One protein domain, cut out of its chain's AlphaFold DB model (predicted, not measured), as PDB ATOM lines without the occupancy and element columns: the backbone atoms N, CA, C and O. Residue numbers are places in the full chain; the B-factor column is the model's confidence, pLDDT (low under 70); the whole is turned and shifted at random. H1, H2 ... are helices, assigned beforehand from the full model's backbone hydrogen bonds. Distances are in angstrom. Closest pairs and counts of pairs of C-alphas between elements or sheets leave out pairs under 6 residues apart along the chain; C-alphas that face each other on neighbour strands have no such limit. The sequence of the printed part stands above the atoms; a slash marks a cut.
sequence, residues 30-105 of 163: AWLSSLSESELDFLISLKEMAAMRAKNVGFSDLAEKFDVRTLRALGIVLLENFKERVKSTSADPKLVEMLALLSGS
ATOM      1  N   ALA A  30      -2.239 -33.525  12.369       91.56
ATOM      2  CA  ALA A  30      -0.957 -32.846  12.184       91.56
ATOM      3  C   ALA A  30      -1.137 -31.363  11.820       91.56
ATOM      4  O   ALA A  30      -0.435 -30.511  12.359       91.56
ATOM      5  N   TRP A  31      -2.105 -31.042  10.954       93.06
ATOM      6  CA  TRP A  31      -2.423 -29.655  10.616       93.06
ATOM      7  C   TRP A  31      -2.957 -28.881  11.824       93.06
ATOM      8  O   TRP A  31      -2.424 -27.821  12.127       93.06
ATOM      9  N   LEU A  32      -3.941 -29.418  12.554       92.75
ATOM     10  CA  LEU A  32      -4.466 -28.766  13.761       92.75
ATOM     11  C   LEU A  32      -3.365 -28.520  14.800       92.75
ATOM     12  O   LEU A  32      -3.319 -27.454  15.399       92.75
ATOM     13  N   SER A  33      -2.445 -29.473  14.957       92.19
ATOM     14  CA  SER A  33      -1.315 -29.362  15.891       92.19
ATOM     15  C   SER A  33      -0.264 -28.331  15.464       92.19
ATOM     16  O   SER A  33       0.572 -27.944  16.273       92.19
ATOM     17  N   SER A  34      -0.272 -27.907  14.196       92.75
ATOM     18  CA  SER A  34       0.635 -26.873  13.680       92.75
ATOM     19  C   SER A  34       0.113 -25.447  13.875       92.75
ATOM     20  O   SER A  34       0.864 -24.498  13.664       92.75
ATOM     21  N   LEU A  35      -1.161 -25.296  14.249       91.56
ATOM     22  CA  LEU A  35      -1.796 -23.998  14.447       91.56
ATOM     23  C   LEU A  35      -1.461 -23.428  15.826       91.56
ATOM     24  O   LEU A  35      -1.323 -24.152  16.811       91.56
ATOM     25  N   SER A  36      -1.377 -22.105  15.894       91.69
ATOM     26  CA  SER A  36      -1.325 -21.381  17.162       91.69
ATOM     27  C   SER A  36      -2.666 -21.443  17.905       91.69
ATOM     28  O   SER A  36      -3.716 -21.698  17.314       91.69
ATOM     29  N   GLU A  37      -2.647 -21.173  19.212       93.44
ATOM     30  CA  GLU A  37      -3.851 -21.167  20.058       93.44
ATOM     31  C   GLU A  37      -4.928 -20.208  19.529       93.44
ATOM     32  O   GLU A  37      -6.087 -20.590  19.394       93.44
ATOM     33  N   SER A  38      -4.539 -19.005  19.099       90.62
ATOM     34  CA  SER A  38      -5.474 -18.024  18.536       90.62
ATOM     35  C   SER A  38      -6.085 -18.463  17.199       90.62
ATOM     36  O   SER A  38      -7.228 -18.119  16.899       90.62
ATOM     37  N   GLU A  39      -5.358 -19.237  16.388       92.12
ATOM     38  CA  GLU A  39      -5.890 -19.825  15.155       92.12
ATOM     39  C   GLU A  39      -6.878 -20.956  15.450       92.12
ATOM     40  O   GLU A  39      -7.893 -21.077  14.761       92.12
ATOM     41  N   LEU A  40      -6.624 -21.757  16.488       95.19
ATOM     42  CA  LEU A  40      -7.568 -22.766  16.963       95.19
ATOM     43  C   LEU A  40      -8.840 -22.114  17.515       95.19
ATOM     44  O   LEU A  40      -9.936 -22.482  17.089       95.19
ATOM     45  N   ASP A  41      -8.710 -21.099  18.369       95.69
ATOM     46  CA  ASP A  41      -9.838 -20.324  18.901       95.69
ATOM     47  C   ASP A  41     -10.672 -19.689  17.785       95.69
ATOM     48  O   ASP A  41     -11.908 -19.691  17.831       95.69
ATOM     49  N   PHE A  42     -10.010 -19.188  16.737       93.12
ATOM     50  CA  PHE A  42     -10.682 -18.680  15.548       93.12
ATOM     51  C   PHE A  42     -11.502 -19.769  14.844       93.12
ATOM     52  O   PHE A  42     -12.661 -19.528  14.504       93.12
ATOM     53  N   LEU A  43     -10.952 -20.971  14.645       94.69
ATOM     54  CA  LEU A  43     -11.677 -22.082  14.014       94.69
ATOM     55  C   LEU A  43     -12.861 -22.566  14.860       94.69
ATOM     56  O   LEU A  43     -13.917 -22.882  14.304       94.69
ATOM     57  N   ILE A  44     -12.715 -22.601  16.186       95.56
ATOM     58  CA  ILE A  44     -13.801 -22.937  17.119       95.56
ATOM     59  C   ILE A  44     -14.915 -21.894  17.006       95.56
ATOM     60  O   ILE A  44     -16.065 -22.242  16.732       95.56
ATOM     61  N   SER A  45     -14.562 -20.612  17.101       96.31
ATOM     62  CA  SER A  45     -15.506 -19.497  16.966       96.31
ATOM     63  C   SER A  45     -16.212 -19.516  15.607       96.31
ATOM     64  O   SER A  45     -17.423 -19.311  15.514       96.31
ATOM     65  N   LEU A  46     -15.477 -19.818  14.534       94.69
ATOM     66  CA  LEU A  46     -16.026 -19.939  13.188       94.69
ATOM     67  C   LEU A  46     -17.055 -21.072  13.098       94.69
ATOM     68  O   LEU A  46     -18.128 -20.874  12.520       94.69
ATOM     69  N   LYS A  47     -16.766 -22.233  13.698       95.75
ATOM     70  CA  LYS A  47     -17.707 -23.357  13.775       95.75
ATOM     71  C   LYS A  47     -18.986 -22.956  14.498       95.75
ATOM     72  O   LYS A  47     -20.076 -23.206  13.987       95.75
ATOM     73  N   GLU A  48     -18.865 -22.322  15.658       96.12
ATOM     74  CA  GLU A  48     -20.011 -21.882  16.455       96.12
ATOM     75  C   GLU A  48     -20.866 -20.860  15.705       96.12
ATOM     76  O   GLU A  48     -22.089 -20.999  15.647       96.12
ATOM     77  N   MET A  49     -20.237 -19.874  15.063       95.88
ATOM     78  CA  MET A  49     -20.933 -18.874  14.255       95.88
ATOM     79  C   MET A  49     -21.663 -19.500  13.064       95.88
ATOM     80  O   MET A  49     -22.816 -19.150  12.794       95.88
ATOM     81  N   ALA A  50     -21.012 -20.417  12.347       94.06
ATOM     82  CA  ALA A  50     -21.608 -21.103  11.206       94.06
ATOM     83  C   ALA A  50     -22.788 -21.987  11.642       94.06
ATOM     84  O   ALA A  50     -23.868 -21.910  11.053       94.06
ATOM     85  N   ALA A  51     -22.624 -22.743  12.731       94.69
ATOM     86  CA  ALA A  51     -23.672 -23.569  13.321       94.69
ATOM     87  C   ALA A  51     -24.862 -22.732  13.814       94.69
ATOM     88  O   ALA A  51     -26.014 -23.066  13.537       94.69
ATOM     89  N   MET A  52     -24.601 -21.619  14.504       96.38
ATOM     90  CA  MET A  52     -25.636 -20.694  14.971       96.38
ATOM     91  C   MET A  52     -26.432 -20.117  13.798       96.38
ATOM     92  O   MET A  52     -27.661 -20.100  13.835       96.38
ATOM     93  N   ARG A  53     -25.757 -19.690  12.724       95.38
ATOM     94  CA  ARG A  53     -26.434 -19.192  11.519       95.38
ATOM     95  C   ARG A  53     -27.270 -20.270  10.841       95.38
ATOM     96  O   ARG A  53     -28.408 -19.988  10.483       95.38
ATOM     97  N   ALA A  54     -26.748 -21.488  10.702       95.19
ATOM     98  CA  ALA A  54     -27.487 -22.602  10.115       95.19
ATOM     99  C   ALA A  54     -28.771 -22.905  10.910       95.19
ATOM    100  O   ALA A  54     -29.849 -22.975  10.321       95.19
ATOM    101  N   LYS A  55     -28.684 -22.958  12.247       95.62
ATOM    102  CA  LYS A  55     -29.845 -23.121  13.140       95.62
ATOM    103  C   LYS A  55     -30.865 -21.995  12.979       95.62
ATOM    104  O   LYS A  55     -32.050 -22.269  12.828       95.62
ATOM    105  N   ASN A  56     -30.413 -20.741  12.948       96.56
ATOM    106  CA  ASN A  56     -31.303 -19.582  12.822       96.56
ATOM    107  C   ASN A  56     -32.076 -19.552  11.493       96.56
ATOM    108  O   ASN A  56     -33.170 -19.001  11.445       96.56
ATOM    109  N   VAL A  57     -31.523 -20.130  10.424       95.94
ATOM    110  CA  VAL A  57     -32.178 -20.221   9.106       95.94
ATOM    111  C   VAL A  57     -33.047 -21.491   8.984       95.94
ATOM    112  O   VAL A  57     -33.757 -21.662   8.000       95.94
ATOM    113  N   GLY A  58     -33.046 -22.372   9.991       94.62
ATOM    114  CA  GLY A  58     -33.809 -23.627   9.990       94.62
ATOM    115  C   GLY A  58     -33.058 -24.827   9.402       94.62
ATOM    116  O   GLY A  58     -33.633 -25.902   9.274       94.62
ATOM    117  N   PHE A  59     -31.766 -24.682   9.091       95.38
ATOM    118  CA  PHE A  59     -30.889 -25.757   8.613       95.38
ATOM    119  C   PHE A  59     -30.092 -26.388   9.765       95.38
ATOM    120  O   PHE A  59     -28.860 -26.429   9.741       95.38
ATOM    121  N   SER A  60     -30.784 -26.876  10.795       92.44
ATOM    122  CA  SER A  60     -30.145 -27.458  11.986       92.44
ATOM    123  C   SER A  60     -29.229 -28.639  11.654       92.44
ATOM    124  O   SER A  60     -28.132 -28.717  12.199       92.44
ATOM    125  N   ASP A  61     -29.601 -29.479  10.686       93.00
ATOM    126  CA  ASP A  61     -28.795 -30.635  10.265       93.00
ATOM    127  C   ASP A  61     -27.453 -30.233   9.635       93.00
ATOM    128  O   ASP A  61     -26.492 -31.001   9.649       93.00
ATOM    129  N   LEU A  62     -27.369 -29.033   9.048       90.31
ATOM    130  CA  LEU A  62     -26.121 -28.504   8.498       90.31
ATOM    131  C   LEU A  62     -25.184 -28.021   9.612       90.31
ATOM    132  O   LEU A  62     -23.968 -28.107   9.466       90.31
ATOM    133  N   ALA A  63     -25.736 -27.565  10.742       89.25
ATOM    134  CA  ALA A  63     -24.962 -27.085  11.886       89.25
ATOM    135  C   ALA A  63     -24.047 -28.167  12.487       89.25
ATOM    136  O   ALA A  63     -23.011 -27.844  13.066       89.25
ATOM    137  N   GLU A  64     -24.405 -29.440  12.327       89.50
ATOM    138  CA  GLU A  64     -23.646 -30.583  12.841       89.50
ATOM    139  C   GLU A  64     -22.573 -31.086  11.862       89.50
ATOM    140  O   GLU A  64     -21.660 -31.808  12.256       89.50
ATOM    141  N   LYS A  65     -22.639 -30.668  10.592       91.06
ATOM    142  CA  LYS A  65     -21.809 -31.198   9.496       91.06
ATOM    143  C   LYS A  65     -20.521 -30.413   9.239       91.06
ATOM    144  O   LYS A  65     -19.779 -30.752   8.323       91.06
ATOM    145  N   PHE A  66     -20.229 -29.380  10.032       91.31
ATOM    146  CA  PHE A  66     -18.979 -28.624   9.919       91.31
ATOM    147  C   PHE A  66     -17.790 -29.448  10.433       91.31
ATOM    148  O   PHE A  66     -17.443 -29.406  11.619       91.31
ATOM    149  N   ASP A  67     -17.173 -30.205   9.524       92.06
ATOM    150  CA  ASP A  67     -15.943 -30.951   9.767       92.06
ATOM    151  C   ASP A  67     -14.684 -30.067   9.659       92.06
ATOM    152  O   ASP A  67     -14.724 -28.900   9.258       92.06
ATOM    153  N   VAL A  68     -13.533 -30.635  10.030       91.19
ATOM    154  CA  VAL A  68     -12.237 -29.934  10.029       91.19
ATOM    155  C   VAL A  68     -11.873 -29.423   8.630       91.19
ATOM    156  O   VAL A  68     -11.325 -28.329   8.492       91.19
ATOM    157  N   ARG A  69     -12.207 -30.178   7.576       90.81
ATOM    158  CA  ARG A  69     -11.926 -29.805   6.181       90.81
ATOM    159  C   ARG A  69     -12.733 -28.587   5.755       90.81
ATOM    160  O   ARG A  69     -12.178 -27.650   5.185       90.81
ATOM    161  N   THR A  70     -14.018 -28.589   6.076       92.19
ATOM    162  CA  THR A  70     -14.946 -27.492   5.806       92.19
ATOM    163  C   THR A  70     -14.524 -26.246   6.572       92.19
ATOM    164  O   THR A  70     -14.445 -25.168   5.989       92.19
ATOM    165  N   LEU A  71     -14.169 -26.386   7.854       93.25
ATOM    166  CA  LEU A  71     -13.673 -25.272   8.666       93.25
ATOM    167  C   LEU A  71     -12.377 -24.685   8.111       93.25
ATOM    168  O   LEU A  71     -12.254 -23.467   8.030       93.25
ATOM    169  N   ARG A  72     -11.445 -25.530   7.663       92.44
ATOM    170  CA  ARG A  72     -10.219 -25.075   7.003       92.44
ATOM    171  C   ARG A  72     -10.520 -24.299   5.723       92.44
ATOM    172  O   ARG A  72      -9.974 -23.216   5.537       92.44
ATOM    173  N   ALA A  73     -11.389 -24.825   4.860       92.50
ATOM    174  CA  ALA A  73     -11.769 -24.156   3.618       92.50
ATOM    175  C   ALA A  73     -12.427 -22.792   3.886       92.50
ATOM    176  O   ALA A  73     -12.040 -21.790   3.288       92.50
ATOM    177  N   LEU A  74     -13.364 -22.731   4.836       92.81
ATOM    178  CA  LEU A  74     -14.002 -21.480   5.251       92.81
ATOM    179  C   LEU A  74     -12.996 -20.495   5.851       92.81
ATOM    180  O   LEU A  74     -13.036 -19.312   5.522       92.81
ATOM    181  N   GLY A  75     -12.082 -20.977   6.696       92.44
ATOM    182  CA  GLY A  75     -11.017 -20.170   7.284       92.44
ATOM    183  C   GLY A  75     -10.131 -19.523   6.221       92.44
ATOM    184  O   GLY A  75      -9.886 -18.322   6.297       92.44
ATOM    185  N   ILE A  76      -9.727 -20.279   5.192       91.44
ATOM    186  CA  ILE A  76      -8.944 -19.766   4.055       91.44
ATOM    187  C   ILE A  76      -9.725 -18.694   3.295       91.44
ATOM    188  O   ILE A  76      -9.220 -17.588   3.130       91.44
ATOM    189  N   VAL A  77     -10.968 -18.980   2.893       92.62
ATOM    190  CA  VAL A  77     -11.798 -18.027   2.133       92.62
ATOM    191  C   VAL A  77     -12.004 -16.730   2.916       92.62
ATOM    192  O   VAL A  77     -11.889 -15.637   2.362       92.62
ATOM    193  N   LEU A  78     -12.285 -16.821   4.219       91.56
ATOM    194  CA  LEU A  78     -12.457 -15.645   5.071       91.56
ATOM    195  C   LEU A  78     -11.161 -14.853   5.224       91.56
ATOM    196  O   LEU A  78     -11.192 -13.623   5.163       91.56
ATOM    197  N   LEU A  79     -10.037 -15.546   5.403       89.94
ATOM    198  CA  LEU A  79      -8.721 -14.940   5.528       89.94
ATOM    199  C   LEU A  79      -8.316 -14.213   4.239       89.94
ATOM    200  O   LEU A  79      -7.874 -13.068   4.296       89.94
ATOM    201  N   GLU A  80      -8.517 -14.824   3.073       90.06
ATOM    202  CA  GLU A  80      -8.256 -14.204   1.770       90.06
ATOM    203  C   GLU A  80      -9.124 -12.965   1.548       90.06
ATOM    204  O   GLU A  80      -8.606 -11.894   1.230       90.06
ATOM    205  N   ASN A  81     -10.424 -13.078   1.818       89.50
ATOM    206  CA  ASN A  81     -11.373 -11.979   1.671       89.50
ATOM    207  C   ASN A  81     -11.087 -10.841   2.674       89.50
ATOM    208  O   ASN A  81     -11.277  -9.656   2.396       89.50
ATOM    209  N   PHE A  82     -10.581 -11.164   3.866       86.69
ATOM    210  CA  PHE A  82     -10.106 -10.163   4.817       86.69
ATOM    211  C   PHE A  82      -8.838  -9.462   4.311       86.69
ATOM    212  O   PHE A  82      -8.792  -8.232   4.296       86.69
ATOM    213  N   LYS A  83      -7.846 -10.217   3.824       87.25
ATOM    214  CA  LYS A  83      -6.612  -9.668   3.235       87.25
ATOM    215  C   LYS A  83      -6.915  -8.739   2.060       87.25
ATOM    216  O   LYS A  83      -6.287  -7.692   1.948       87.25
ATOM    217  N   GLU A  84      -7.860  -9.099   1.196       87.75
ATOM    218  CA  GLU A  84      -8.290  -8.263   0.073       87.75
ATOM    219  C   GLU A  84      -8.903  -6.943   0.553       87.75
ATOM    220  O   GLU A  84      -8.421  -5.875   0.181       87.75
ATOM    221  N   ARG A  85      -9.882  -6.996   1.465       86.31
ATOM    222  CA  ARG A  85     -10.524  -5.787   2.011       86.31
ATOM    223  C   ARG A  85      -9.538  -4.850   2.707       86.31
ATOM    224  O   ARG A  85      -9.639  -3.631   2.570       86.31
ATOM    225  N   VAL A  86      -8.565  -5.411   3.421       85.69
ATOM    226  CA  VAL A  86      -7.488  -4.657   4.075       85.69
ATOM    227  C   VAL A  86      -6.601  -3.955   3.040       85.69
ATOM    228  O   VAL A  86      -6.322  -2.767   3.190       85.69
ATOM    229  N   LYS A  87      -6.223  -4.636   1.949       84.19
ATOM    230  CA  LYS A  87      -5.454  -4.037   0.841       84.19
ATOM    231  C   LYS A  87      -6.219  -2.906   0.151       84.19
ATOM    232  O   LYS A  87      -5.629  -1.865  -0.129       84.19
ATOM    233  N   SER A  88      -7.520  -3.075  -0.081       79.56
ATOM    234  CA  SER A  88      -8.366  -2.057  -0.720       79.56
ATOM    235  C   SER A  88      -8.577  -0.804   0.141       79.56
ATOM    236  O   SER A  88      -8.914   0.247  -0.394       79.56
ATOM    237  N   THR A  89      -8.353  -0.890   1.457       76.56
ATOM    238  CA  THR A  89      -8.587   0.201   2.430       76.56
ATOM    239  C   THR A  89      -7.277   0.878   2.895       76.56
ATOM    240  O   THR A  89      -7.286   1.728   3.780       76.56
ATOM    241  N   SER A  90      -6.133   0.499   2.314       63.78
ATOM    242  CA  SER A  90      -4.775   0.503   2.905       63.78
ATOM    243  C   SER A  90      -4.056   1.840   3.194       63.78
ATOM    244  O   SER A  90      -2.828   1.884   3.197       63.78
ATOM    245  N   ALA A  91      -4.751   2.922   3.543       63.53
ATOM    246  CA  ALA A  91      -4.077   4.129   4.050       63.53
ATOM    247  C   ALA A  91      -3.667   4.043   5.541       63.53
ATOM    248  O   ALA A  91      -2.897   4.880   6.009       63.53
ATOM    249  N   ASP A  92      -4.171   3.060   6.300       80.19
ATOM    250  CA  ASP A  92      -3.898   2.925   7.740       80.19
ATOM    251  C   ASP A  92      -2.695   1.988   8.005       80.19
ATOM    252  O   ASP A  92      -2.760   0.798   7.680       80.19
ATOM    253  N   PRO A  93      -1.607   2.468   8.637       78.62
ATOM    254  CA  PRO A  93      -0.446   1.642   8.976       78.62
ATOM    255  C   PRO A  93      -0.781   0.422   9.854       78.62
ATOM    256  O   PRO A  93      -0.122  -0.610   9.721       78.62
ATOM    257  N   LYS A  94      -1.835   0.470  10.682       82.06
ATOM    258  CA  LYS A  94      -2.289  -0.702  11.460       82.06
ATOM    259  C   LYS A  94      -2.827  -1.820  10.575       82.06
ATOM    260  O   LYS A  94      -2.671  -2.997  10.886       82.06
ATOM    261  N   LEU A  95      -3.474  -1.462   9.469       82.44
ATOM    262  CA  LEU A  95      -4.007  -2.419   8.504       82.44
ATOM    263  C   LEU A  95      -2.877  -3.110   7.730       82.44
ATOM    264  O   LEU A  95      -2.970  -4.301   7.437       82.44
ATOM    265  N   VAL A  96      -1.782  -2.394   7.465       82.19
ATOM    266  CA  VAL A  96      -0.569  -2.959   6.857       82.19
ATOM    267  C   VAL A  96       0.109  -3.960   7.799       82.19
ATOM    268  O   VAL A  96       0.453  -5.061   7.370       82.19
ATOM    269  N   GLU A  97       0.247  -3.624   9.084       84.00
ATOM    270  CA  GLU A  97       0.781  -4.537  10.107       84.00
ATOM    271  C   GLU A  97      -0.080  -5.801  10.233       84.00
ATOM    272  O   GLU A  97       0.421  -6.925  10.183       84.00
ATOM    273  N   MET A  98      -1.400  -5.629  10.288       83.44
ATOM    274  CA  MET A  98      -2.347  -6.738  10.322       83.44
ATOM    275  C   MET A  98      -2.219  -7.642   9.089       83.44
ATOM    276  O   MET A  98      -2.229  -8.863   9.217       83.44
ATOM    277  N   LEU A  99      -2.036  -7.069   7.894       83.94
ATOM    278  CA  LEU A  99      -1.828  -7.829   6.659       83.94
ATOM    279  C   LEU A  99      -0.548  -8.678   6.699       83.94
ATOM    280  O   LEU A  99      -0.541  -9.803   6.182       83.94
ATOM    281  N   ALA A 100       0.520  -8.156   7.307       83.69
ATOM    282  CA  ALA A 100       1.765  -8.890   7.506       83.69
ATOM    283  C   ALA A 100       1.558 -10.085   8.452       83.69
ATOM    284  O   ALA A 100       1.947 -11.200   8.106       83.69
ATOM    285  N   LEU A 101       0.854  -9.883   9.573       82.50
ATOM    286  CA  LEU A 101       0.509 -10.955  10.517       82.50
ATOM    287  C   LEU A 101      -0.332 -12.057   9.851       82.50
ATOM    288  O   LEU A 101      -0.024 -13.240   9.966       82.50
ATOM    289  N   LEU A 102      -1.347 -11.677   9.073       82.31
ATOM    290  CA  LEU A 102      -2.233 -12.614   8.364       82.31
ATOM    291  C   LEU A 102      -1.522 -13.424   7.280       82.31
ATOM    292  O   LEU A 102      -1.983 -14.499   6.897       82.31
ATOM    293  N   SER A 103      -0.421 -12.902   6.745       81.12
ATOM    294  CA  SER A 103       0.368 -13.599   5.730       81.12
ATOM    295  C   SER A 103       1.216 -14.729   6.319       81.12
ATOM    296  O   SER A 103       1.604 -15.618   5.568       81.12
ATOM    297  N   GLY A 104       1.453 -14.731   7.635       80.62
ATOM    298  CA  GLY A 104       2.149 -15.800   8.358       80.62
ATOM    299  C   GLY A 104       1.241 -16.873   8.971       80.62
ATOM    300  O   GLY A 104       1.751 -17.758   9.648       80.62
ATOM    301  N   SER A 105      -0.081 -16.806   8.770       82.44
ATOM    302  CA  SER A 105      -1.027 -17.755   9.377       82.44
ATOM    303  C   SER A 105      -0.929 -19.161   8.768       82.44
ATOM    304  O   SER A 105      -0.945 -19.328   7.544       82.44
TER     305      SER A 105
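AT A GLANCE: This is residues 30 to 105 of the 163 residues of the protein "uncharacterized protein LOC109727223" of Ananas comosus (UniProt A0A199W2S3). Two long helices, H2 and H4, cross nearly at right angles as a lopsided X, with H4 crossing near its own first end; H5 folds back along the far half of H4 as a helical hairpin. Short H3 packs on the last part of H2, and short H1 lies near the first part of H2. The printed part has 76 residues with five named helices, H1 to H5 in order, and no named strand; the class is all helix. The whole is loose, with a radius of gyration of the C-alphas of 14.6 A, and flat, spanning 43 by 31 by 16 A.

IN THESE COORDINATES: H1, residues 30 to 34, begins with C-alpha 30 at (-0.957, -32.846, 12.184). H2, residues 37 to 56, is 28.4 A long. H3 holds residues 60 to 63. H4, residues 68 to 88, is the longest helix at 30.1 A. H5, residues 93 to 103, is 15.6 A long and ends with C-alpha 103 at (0.368, -13.599, 5.730).

HOW THE PARTS SIT: H1 and H2 are close but not clearly touching, with the C-alphas of Leu 32 and Leu 40 closest at 7.5 A. H2 touches H3 with residues 50 to 55 alone; the closest C-alphas, Ala 51 and Ala 63, are 4.0 A apart. H2 touches H4, about perpendicular at 80 degrees, through residues 43 to 47 and 71 to 75 alone; the closest C-alphas, Leu 43 and Leu 71, are 6.5 A apart. H4 touches H5 with residues 79 to 87 alone, at a shallow tilt of 29 degrees, opposite ways; the closest C-alphas, Val 86 and Leu 95, are 6.1 A apart. H3 and H4 are apart, as are H2 and H5. In H1, H2, H4 and H5 every O i to N i+4 pair is within hydrogen-bond range; H3 is too short for such a pair.

THE WHOLE: The two C-alphas farthest apart, Asp 61 and Ala 91, are 43.1 A apart. The printed part has no cut, and its four links between helices are tight. Mean pLDDT of the printed part is 89.4; residues 90 to 91 are under 70.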